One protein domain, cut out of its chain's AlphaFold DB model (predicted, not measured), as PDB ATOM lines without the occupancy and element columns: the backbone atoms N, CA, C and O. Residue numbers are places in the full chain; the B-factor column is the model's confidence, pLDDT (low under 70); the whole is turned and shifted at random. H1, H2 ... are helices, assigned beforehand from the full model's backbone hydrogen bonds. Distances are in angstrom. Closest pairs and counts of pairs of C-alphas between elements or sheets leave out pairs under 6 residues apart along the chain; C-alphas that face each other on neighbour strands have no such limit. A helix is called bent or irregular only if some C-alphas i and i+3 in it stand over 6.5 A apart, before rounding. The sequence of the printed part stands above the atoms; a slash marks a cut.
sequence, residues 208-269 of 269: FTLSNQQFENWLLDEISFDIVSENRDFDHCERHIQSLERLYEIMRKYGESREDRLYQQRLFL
ATOM      1  N   PHE A 208     298.380 277.503 451.518       81.31
ATOM      2  CA  PHE A 208     297.299 276.572 451.828       81.31
ATOM      3  C   PHE A 208     296.025 277.312 452.259       81.31
ATOM      4  O   PHE A 208     296.038 278.474 452.675       81.31
ATOM      5  N   THR A 209     294.886 276.627 452.206       82.19
ATOM      6  CA  THR A 209     293.695 276.985 452.987       82.19
ATOM      7  C   THR A 209     293.156 275.745 453.671       82.19
ATOM      8  O   THR A 209     293.040 274.690 453.054       82.19
ATOM      9  N   LEU A 210     292.842 275.897 454.952       85.00
ATOM     10  CA  LEU A 210     292.318 274.851 455.814       85.00
ATOM     11  C   LEU A 210     290.874 275.203 456.193       85.00
ATOM     12  O   LEU A 210     290.541 276.382 456.315       85.00
ATOM     13  N   SER A 211     290.006 274.202 456.350       85.75
ATOM     14  CA  SER A 211     288.647 274.437 456.844       85.75
ATOM     15  C   SER A 211     288.652 274.659 458.357       85.75
ATOM     16  O   SER A 211     289.488 274.091 459.061       85.75
ATOM     17  N   ASN A 212     287.678 275.424 458.867       85.69
ATOM     18  CA  ASN A 212     287.537 275.657 460.308       85.69
ATOM     19  C   ASN A 212     287.504 274.345 461.096       85.69
ATOM     20  O   ASN A 212     288.193 274.244 462.092       85.69
ATOM     21  N   GLN A 213     286.814 273.308 460.604       85.06
ATOM     22  CA  GLN A 213     286.773 272.004 461.272       85.06
ATOM     23  C   GLN A 213     288.163 271.361 461.417       85.06
ATOM     24  O   GLN A 213     288.474 270.822 462.469       85.06
ATOM     25  N   GLN A 214     289.013 271.402 460.386       85.50
ATOM     26  CA  GLN A 214     290.362 270.823 460.480       85.50
ATOM     27  C   GLN A 214     291.296 271.684 461.344       85.50
ATOM     28  O   GLN A 214     292.191 271.156 461.997       85.50
ATOM     29  N   PHE A 215     291.073 273.000 461.377       88.00
ATOM     30  CA  PHE A 215     291.790 273.919 462.260       88.00
ATOM     31  C   PHE A 215     291.366 273.760 463.733       88.00
ATOM     32  O   PHE A 215     292.218 273.702 464.611       88.00
ATOM     33  N   GLU A 216     290.068 273.617 464.001       86.94
ATOM     34  CA  GLU A 216     289.503 273.305 465.319       86.94
ATOM     35  C   GLU A 216     289.971 271.932 465.807       86.94
ATOM     36  O   GLU A 216     290.393 271.825 466.953       86.94
ATOM     37  N   ASN A 217     289.985 270.908 464.945       85.31
ATOM     38  CA  ASN A 217     290.571 269.608 465.281       85.31
ATOM     39  C   ASN A 217     292.042 269.758 465.691       85.31
ATOM     40  O   ASN A 217     292.413 269.260 466.741       85.31
ATOM     41  N   TRP A 218     292.866 270.499 464.936       87.38
ATOM     42  CA  TRP A 218     294.263 270.744 465.323       87.38
ATOM     43  C   TRP A 218     294.394 271.418 466.700       87.38
ATOM     44  O   TRP A 218     295.213 270.989 467.507       87.38
ATOM     45  N   LEU A 219     293.569 272.428 466.992       85.50
ATOM     46  CA  LEU A 219     293.562 273.113 468.291       85.50
ATOM     47  C   LEU A 219     293.108 272.199 469.449       85.50
ATOM     48  O   LEU A 219     293.593 272.336 470.570       85.50
ATOM     49  N   LEU A 220     292.179 271.273 469.189       78.62
ATOM     50  CA  LEU A 220     291.574 270.399 470.200       78.62
ATOM     51  C   LEU A 220     292.317 269.065 470.394       78.62
ATOM     52  O   LEU A 220     292.361 268.568 471.519       78.62
ATOM     53  N   ASP A 221     292.928 268.504 469.348       68.56
ATOM     54  CA  ASP A 221     293.662 267.229 469.396       68.56
ATOM     55  C   ASP A 221     294.895 267.327 470.321       68.56
ATOM     56  O   ASP A 221     295.266 266.344 470.962       68.56
ATOM     57  N   GLU A 222     295.476 268.524 470.491       58.69
ATOM     58  CA  GLU A 222     296.520 268.823 471.494       58.69
ATOM     59  C   GLU A 222     296.062 268.570 472.946       58.69
ATOM     60  O   GLU A 222     296.883 268.304 473.829       58.69
ATOM     61  N   ILE A 223     294.753 268.657 473.208       51.62
ATOM     62  CA  ILE A 223     294.151 268.468 474.537       51.62
ATOM     63  C   ILE A 223     293.913 266.972 474.815       51.62
ATOM     64  O   ILE A 223     293.928 266.545 475.973       51.62
ATOM     65  N   SER A 224     293.763 266.149 473.771       46.75
ATOM     66  CA  SER A 224     293.660 264.687 473.858       46.75
ATOM     67  C   SER A 224     294.968 264.000 473.459       46.75
ATOM     68  O   SER A 224     295.093 263.424 472.380       46.75
ATOM     69  N   PHE A 225     295.937 264.017 474.376       50.69
ATOM     70  CA  PHE A 225     297.178 263.248 474.261       50.69
ATOM     71  C   PHE A 225     296.896 261.732 474.286       50.69
ATOM     72  O   PHE A 225     296.843 261.136 475.356       50.69
ATOM     73  N   ASP A 226     296.669 261.145 473.109       43.75
ATOM     74  CA  ASP A 226     297.043 259.782 472.694       43.75
ATOM     75  C   ASP A 226     296.388 259.475 471.332       43.75
ATOM     76  O   ASP A 226     295.172 259.319 471.277       43.75
ATOM     77  N   ILE A 227     297.199 259.361 470.262       42.66
ATOM     78  CA  ILE A 227     297.044 258.528 469.035       42.66
ATOM     79  C   ILE A 227     297.801 259.156 467.840       42.66
ATOM     80  O   ILE A 227     297.324 260.049 467.153       42.66
ATOM     81  N   VAL A 228     298.977 258.578 467.562       46.03
ATOM     82  CA  VAL A 228     299.642 258.457 466.246       46.03
ATOM     83  C   VAL A 228     299.998 259.748 465.478       46.03
ATOM     84  O   VAL A 228     299.266 260.208 464.605       46.03
ATOM     85  N   SER A 229     301.268 260.147 465.599       47.19
ATOM     86  CA  SER A 229     302.106 260.373 464.413       47.19
ATOM     87  C   SER A 229     303.330 259.447 464.486       47.19
ATOM     88  O   SER A 229     303.879 259.205 465.558       47.19
ATOM     89  N   GLU A 230     303.750 258.866 463.358       51.00
ATOM     90  CA  GLU A 230     304.950 258.002 463.293       51.00
ATOM     91  C   GLU A 230     306.250 258.816 463.107       51.00
ATOM     92  O   GLU A 230     307.333 258.256 462.909       51.00
ATOM     93  N   ASN A 231     306.147 260.148 463.150       54.06
ATOM     94  CA  ASN A 231     307.163 261.078 462.678       54.06
ATOM     95  C   ASN A 231     308.113 261.516 463.808       54.06
ATOM     96  O   ASN A 231     308.075 262.647 464.291       54.06
ATOM     97  N   ARG A 232     308.970 260.576 464.224       62.94
ATOM     98  CA  ARG A 232     309.877 260.697 465.386       62.94
ATOM     99  C   ARG A 232     310.941 261.798 465.289       62.94
ATOM    100  O   ARG A 232     311.633 262.050 466.272       62.94
ATOM    101  N   ASP A 233     311.068 262.459 464.138       71.00
ATOM    102  CA  ASP A 233     312.045 263.524 463.874       71.00
ATOM    103  C   ASP A 233     311.916 264.708 464.872       71.00
ATOM    104  O   ASP A 233     312.907 265.382 465.152       71.00
ATOM    105  N   PHE A 234     310.730 264.926 465.469       78.44
ATOM    106  CA  PHE A 234     310.446 266.050 466.382       78.44
ATOM    107  C   PHE A 234     310.064 265.657 467.827       78.44
ATOM    108  O   PHE A 234     309.785 266.542 468.637       78.44
ATOM    109  N   ASP A 235     310.113 264.371 468.204       78.56
ATOM    110  CA  ASP A 235     309.730 263.883 469.551       78.56
ATOM    111  C   ASP A 235     310.527 264.542 470.697       78.56
ATOM    112  O   ASP A 235     310.080 264.601 471.844       78.56
ATOM    113  N   HIS A 236     311.735 265.022 470.394       79.81
ATOM    114  CA  HIS A 236     312.647 265.669 471.338       79.81
ATOM    115  C   HIS A 236     312.460 267.193 471.441       79.81
ATOM    116  O   HIS A 236     313.092 267.827 472.286       79.81
ATOM    117  N   CYS A 237     311.630 267.790 470.583       83.12
ATOM    118  CA  CYS A 237     311.352 269.223 470.573       83.12
ATOM    119  C   CYS A 237     310.284 269.609 471.607       83.12
ATOM    120  O   CYS A 237     309.541 268.765 472.109       83.12
ATOM    121  N   GLU A 238     310.176 270.905 471.905       84.56
ATOM    122  CA  GLU A 238     309.110 271.433 472.762       84.56
ATOM    123  C   GLU A 238     307.716 271.203 472.154       84.56
ATOM    124  O   GLU A 238     307.558 271.131 470.934       84.56
ATOM    125  N   ARG A 239     306.681 271.104 473.003       82.06
ATOM    126  CA  ARG A 239     305.318 270.735 472.569       82.06
ATOM    127  C   ARG A 239     304.753 271.660 471.488       82.06
ATOM    128  O   ARG A 239     304.150 271.157 470.548       82.06
ATOM    129  N   HIS A 240     304.996 272.968 471.581       84.75
ATOM    130  CA  HIS A 240     304.540 273.936 470.578       84.75
ATOM    131  C   HIS A 240     305.177 273.669 469.195       84.75
ATOM    132  O   HIS A 240     304.501 273.750 468.173       84.75
ATOM    133  N   ILE A 241     306.443 273.230 469.143       85.44
ATOM    134  CA  ILE A 241     307.111 272.832 467.889       85.44
ATOM    135  C   ILE A 241     306.451 271.575 467.313       85.44
ATOM    136  O   ILE A 241     306.140 271.530 466.126       85.44
ATOM    137  N   GLN A 242     306.179 270.569 468.153       84.31
ATOM    138  CA  GLN A 242     305.470 269.357 467.725       84.31
ATOM    139  C   GLN A 242     304.056 269.678 467.206       84.31
ATOM    140  O   GLN A 242     303.617 269.101 466.211       84.31
ATOM    141  N   SER A 243     303.367 270.625 467.848       85.38
ATOM    142  CA  SER A 243     302.044 271.108 467.441       85.38
ATOM    143  C   SER A 243     302.069 271.793 466.077       85.38
ATOM    144  O   SER A 243     301.232 271.507 465.218       85.38
ATOM    145  N   LEU A 244     303.067 272.643 465.836       87.81
ATOM    146  CA  LEU A 244     303.265 273.305 464.549       87.81
ATOM    147  C   LEU A 244     303.559 272.301 463.422       87.81
ATOM    148  O   LEU A 244     303.051 272.443 462.312       87.81
ATOM    149  N   GLU A 245     304.336 271.255 463.701       85.69
ATOM    150  CA  GLU A 245     304.601 270.202 462.716       85.69
ATOM    151  C   GLU A 245     303.354 269.360 462.405       85.69
ATOM    152  O   GLU A 245     303.098 269.069 461.232       85.69
ATOM    153  N   ARG A 246     302.508 269.071 463.407       84.31
ATOM    154  CA  ARG A 246     301.171 268.488 463.188       84.31
ATOM    155  C   ARG A 246     300.300 269.382 462.303       84.31
ATOM    156  O   ARG A 246     299.676 268.875 461.372       84.31
ATOM    157  N   LEU A 247     300.305 270.704 462.513       87.44
ATOM    158  CA  LEU A 247     299.593 271.641 461.636       87.44
ATOM    159  C   LEU A 247     300.095 271.541 460.189       87.44
ATOM    160  O   LEU A 247     299.287 271.460 459.265       87.44
ATOM    161  N   TYR A 248     301.410 271.480 459.970       85.88
ATOM    162  CA  TYR A 248     301.985 271.320 458.630       85.88
ATOM    163  C   TYR A 248     301.665 269.960 457.990       85.88
ATOM    164  O   TYR A 248     301.564 269.870 456.765       85.88
ATOM    165  N   GLU A 249     301.512 268.885 458.763       83.00
ATOM    166  CA  GLU A 249     301.004 267.597 458.262       83.00
ATOM    167  C   GLU A 249     299.521 267.680 457.873       83.00
ATOM    168  O   GLU A 249     299.153 267.256 456.776       83.00
ATOM    169  N   ILE A 250     298.686 268.302 458.710       84.31
ATOM    170  CA  ILE A 250     297.261 268.545 458.436       84.31
ATOM    171  C   ILE A 250     297.088 269.419 457.183       84.31
ATOM    172  O   ILE A 250     296.300 269.073 456.302       84.31
ATOM    173  N   MET A 251     297.869 270.493 457.039       83.25
ATOM    174  CA  MET A 251     297.865 271.360 455.854       83.25
ATOM    175  C   MET A 251     298.283 270.605 454.586       83.25
ATOM    176  O   MET A 251     297.621 270.751 453.563       83.25
ATOM    177  N   ARG A 252     299.313 269.749 454.646       81.81
ATOM    178  CA  ARG A 252     299.743 268.922 453.499       81.81
ATOM    179  C   ARG A 252     298.747 267.818 453.125       81.81
ATOM    180  O   ARG A 252     298.721 267.405 451.971       81.81
ATOM    181  N   LYS A 253     297.967 267.311 454.085       81.06
ATOM    182  CA  LYS A 253     297.057 266.164 453.901       81.06
ATOM    183  C   LYS A 253     295.612 266.562 453.582       81.06
ATOM    184  O   LYS A 253     294.925 265.823 452.881       81.06
ATOM    185  N   TYR A 254     295.150 267.688 454.123       81.94
ATOM    186  CA  TYR A 254     293.754 268.141 454.063       81.94
ATOM    187  C   TYR A 254     293.590 269.598 453.607       81.94
ATOM    188  O   TYR A 254     292.464 270.025 453.349       81.94
ATOM    189  N   GLY A 255     294.674 270.376 453.542       81.56
ATOM    190  CA  GLY A 255     294.643 271.752 453.062       81.56
ATOM    191  C   GLY A 255     294.623 271.822 451.535       81.56
ATOM    192  O   GLY A 255     295.299 271.061 450.851       81.56
ATOM    193  N   GLU A 256     293.872 272.779 450.998       81.69
ATOM    194  CA  GLU A 256     293.873 273.089 449.567       81.69
ATOM    195  C   GLU A 256     295.117 273.926 449.238       81.69
ATOM    196  O   GLU A 256     295.220 275.082 449.675       81.69
ATOM    197  N   SER A 257     296.074 273.366 448.493       80.88
ATOM    198  CA  SER A 257     297.320 274.073 448.186       80.88
ATOM    199  C   SER A 257     297.119 275.206 447.169       80.88
ATOM    200  O   SER A 257     296.124 275.284 446.436       80.88
ATOM    201  N   ARG A 258     298.096 276.114 447.103       76.75
ATOM    202  CA  ARG A 258     298.194 277.130 446.045       76.75
ATOM    203  C   ARG A 258     298.247 276.501 444.649       76.75
ATOM    204  O   ARG A 258     297.638 277.030 443.719       76.75
ATOM    205  N   GLU A 259     298.970 275.394 444.495       74.00
ATOM    206  CA  GLU A 259     299.159 274.730 443.202       74.00
ATOM    207  C   GLU A 259     297.863 274.075 442.715       74.00
ATOM    208  O   GLU A 259     297.491 274.270 441.555       74.00
ATOM    209  N   ASP A 260     297.122 273.419 443.616       72.44
ATOM    210  CA  ASP A 260     295.807 272.834 443.325       72.44
ATOM    211  C   ASP A 260     294.821 273.898 442.836       72.44
ATOM    212  O   ASP A 260     294.175 273.722 441.802       72.44
ATOM    213  N   ARG A 261     294.745 275.050 443.514       68.31
ATOM    214  CA  ARG A 261     293.853 276.144 443.092       68.31
ATOM    215  C   ARG A 261     294.228 276.753 441.758       68.31
ATOM    216  O   ARG A 261     293.347 276.979 440.931       68.31
ATOM    217  N   LEU A 262     295.517 276.987 441.516       69.88
ATOM    218  CA  LEU A 262     295.985 277.472 440.217       69.88
ATOM    219  C   LEU A 262     295.758 276.428 439.115       69.88
ATOM    220  O   LEU A 262     295.564 276.790 437.956       69.88
ATOM    221  N   TYR A 263     295.789 275.131 439.428       67.38
ATOM    222  CA  TYR A 263     295.411 274.067 438.496       67.38
ATOM    223  C   TYR A 263     293.904 274.076 438.200       67.38
ATOM    224  O   TYR A 263     293.531 274.135 437.031       67.38
ATOM    225  N   GLN A 264     293.045 274.133 439.225       62.41
ATOM    226  CA  GLN A 264     291.588 274.217 439.053       62.41
ATOM    227  C   GLN A 264     291.172 275.460 438.255       62.41
ATOM    228  O   GLN A 264     290.416 275.338 437.297       62.41
ATOM    229  N   GLN A 265     291.717 276.643 438.560       62.78
ATOM    230  CA  GLN A 265     291.425 277.875 437.808       62.78
ATOM    231  C   GLN A 265     291.775 277.766 436.313       62.78
ATOM    232  O   GLN A 265     291.081 278.346 435.486       62.78
ATOM    233  N   ARG A 266     292.801 276.984 435.948       60.19
ATOM    234  CA  ARG A 266     293.182 276.730 434.545       60.19
ATOM    235  C   ARG A 266     292.305 275.698 433.829       60.19
ATOM    236  O   ARG A 266     292.400 275.607 432.613       60.19
ATOM    237  N   LEU A 267     291.481 274.925 434.541       53.53
ATOM    238  CA  LEU A 267     290.532 273.972 433.944       53.53
ATOM    239  C   LEU A 267     289.182 274.609 433.572       53.53
ATOM    240  O   LEU A 267     288.384 273.971 432.888       53.53
ATOM    241  N   PHE A 268     288.920 275.840 434.025       49.53
ATOM    242  CA  PHE A 268     287.679 276.584 433.775       49.53
ATOM    243  C   PHE A 268     287.870 277.825 432.875       49.53
ATOM    244  O   PHE A 268     286.952 278.640 432.774       49.53
ATOM    245  N   LEU A 269     289.037 277.942 432.225       45.12
ATOM    246  CA  LEU A 269     289.393 278.942 431.205       45.12
ATOM    247  C   LEU A 269     289.517 278.279 429.823       45.12
ATOM    248  O   LEU A 269     289.072 278.914 428.842       45.12
TER     249      LEU A 269
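What this domain is: This is residues 208 to 269 of the 269 residues of an uncharacterized protein of Acinetobacter sp. NIPH 1867 (UniProt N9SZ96). Two helices, H1 and H2, make a helical hairpin with a wide loop at one end, and a third helix, H3, leads away from the other end as an arm, running in nearly the same direction as H2. Residues 262 to 269, of which 262 to 267 belong to H3, stick out, and the arm makes much of the length; residues 223 to 228 of the wide loop stick out too. The printed part has 62 residues, with three named helices in the order H1, H2, H3 and no named strand, and its class is all helix. It is loose, with a radius of gyration of the C-alphas of 14.6 A, and spans 47 by 24 by 17 A.

How they stand to each other: From the first printed residue, residues 208 to 209 pair with residues 256 to 257, antiparallel, in stretches too short to be named strands. H1, residues 212 to 221, and H2, residues 239 to 254, touch and form a helical hairpin. Their closest C-alphas, those of Trp 218 and Leu 247, are 6.5 A apart, and their centres are 10.9 A apart. They run opposite ways at a shallow tilt of 34.6 degrees, only just short of steep. H3, residues 258 to 267, touches no helix: H1 and H3 are apart, and so are H2 and H3. In H1, H2 and H3 every O i to N i+4 pair is within hydrogen-bond range.

Where its parts are: H1 begins at C-alpha 212, at (287.537, 275.657, 460.308), and measures 13.8 A from first to last C-alpha. Residues 222 to 238 hold no named element, and their C-alphas lie 12 to 20 A from the mean of all C-alphas. H2 follows from Arg 239, at C-alpha (305.318, 270.735, 472.569), to Tyr 254; it is the longest helix, with 16 residues and 22.0 A. H3 measures 14.7 A and ends at C-alpha 267, at (290.532, 273.972, 433.944). No helix is bent or irregular.

The domain as a whole: The C-alphas farthest apart are those of His 236 and Leu 269, at 48.2 A, and the outline is only just a rod. Without the stretches that stand free, the body of 48 residues spans 35 by 22 by 15 A. The link from H1 to H2 is long, with 17 residues, and the link from H2 to H3 is tight, with 3. The printed part has no cut and ends at residue 269, the chain's last. The mean pLDDT of the printed part is 73.5; confidence is low, under 70, at residues 221 to 232 and 261 to 269.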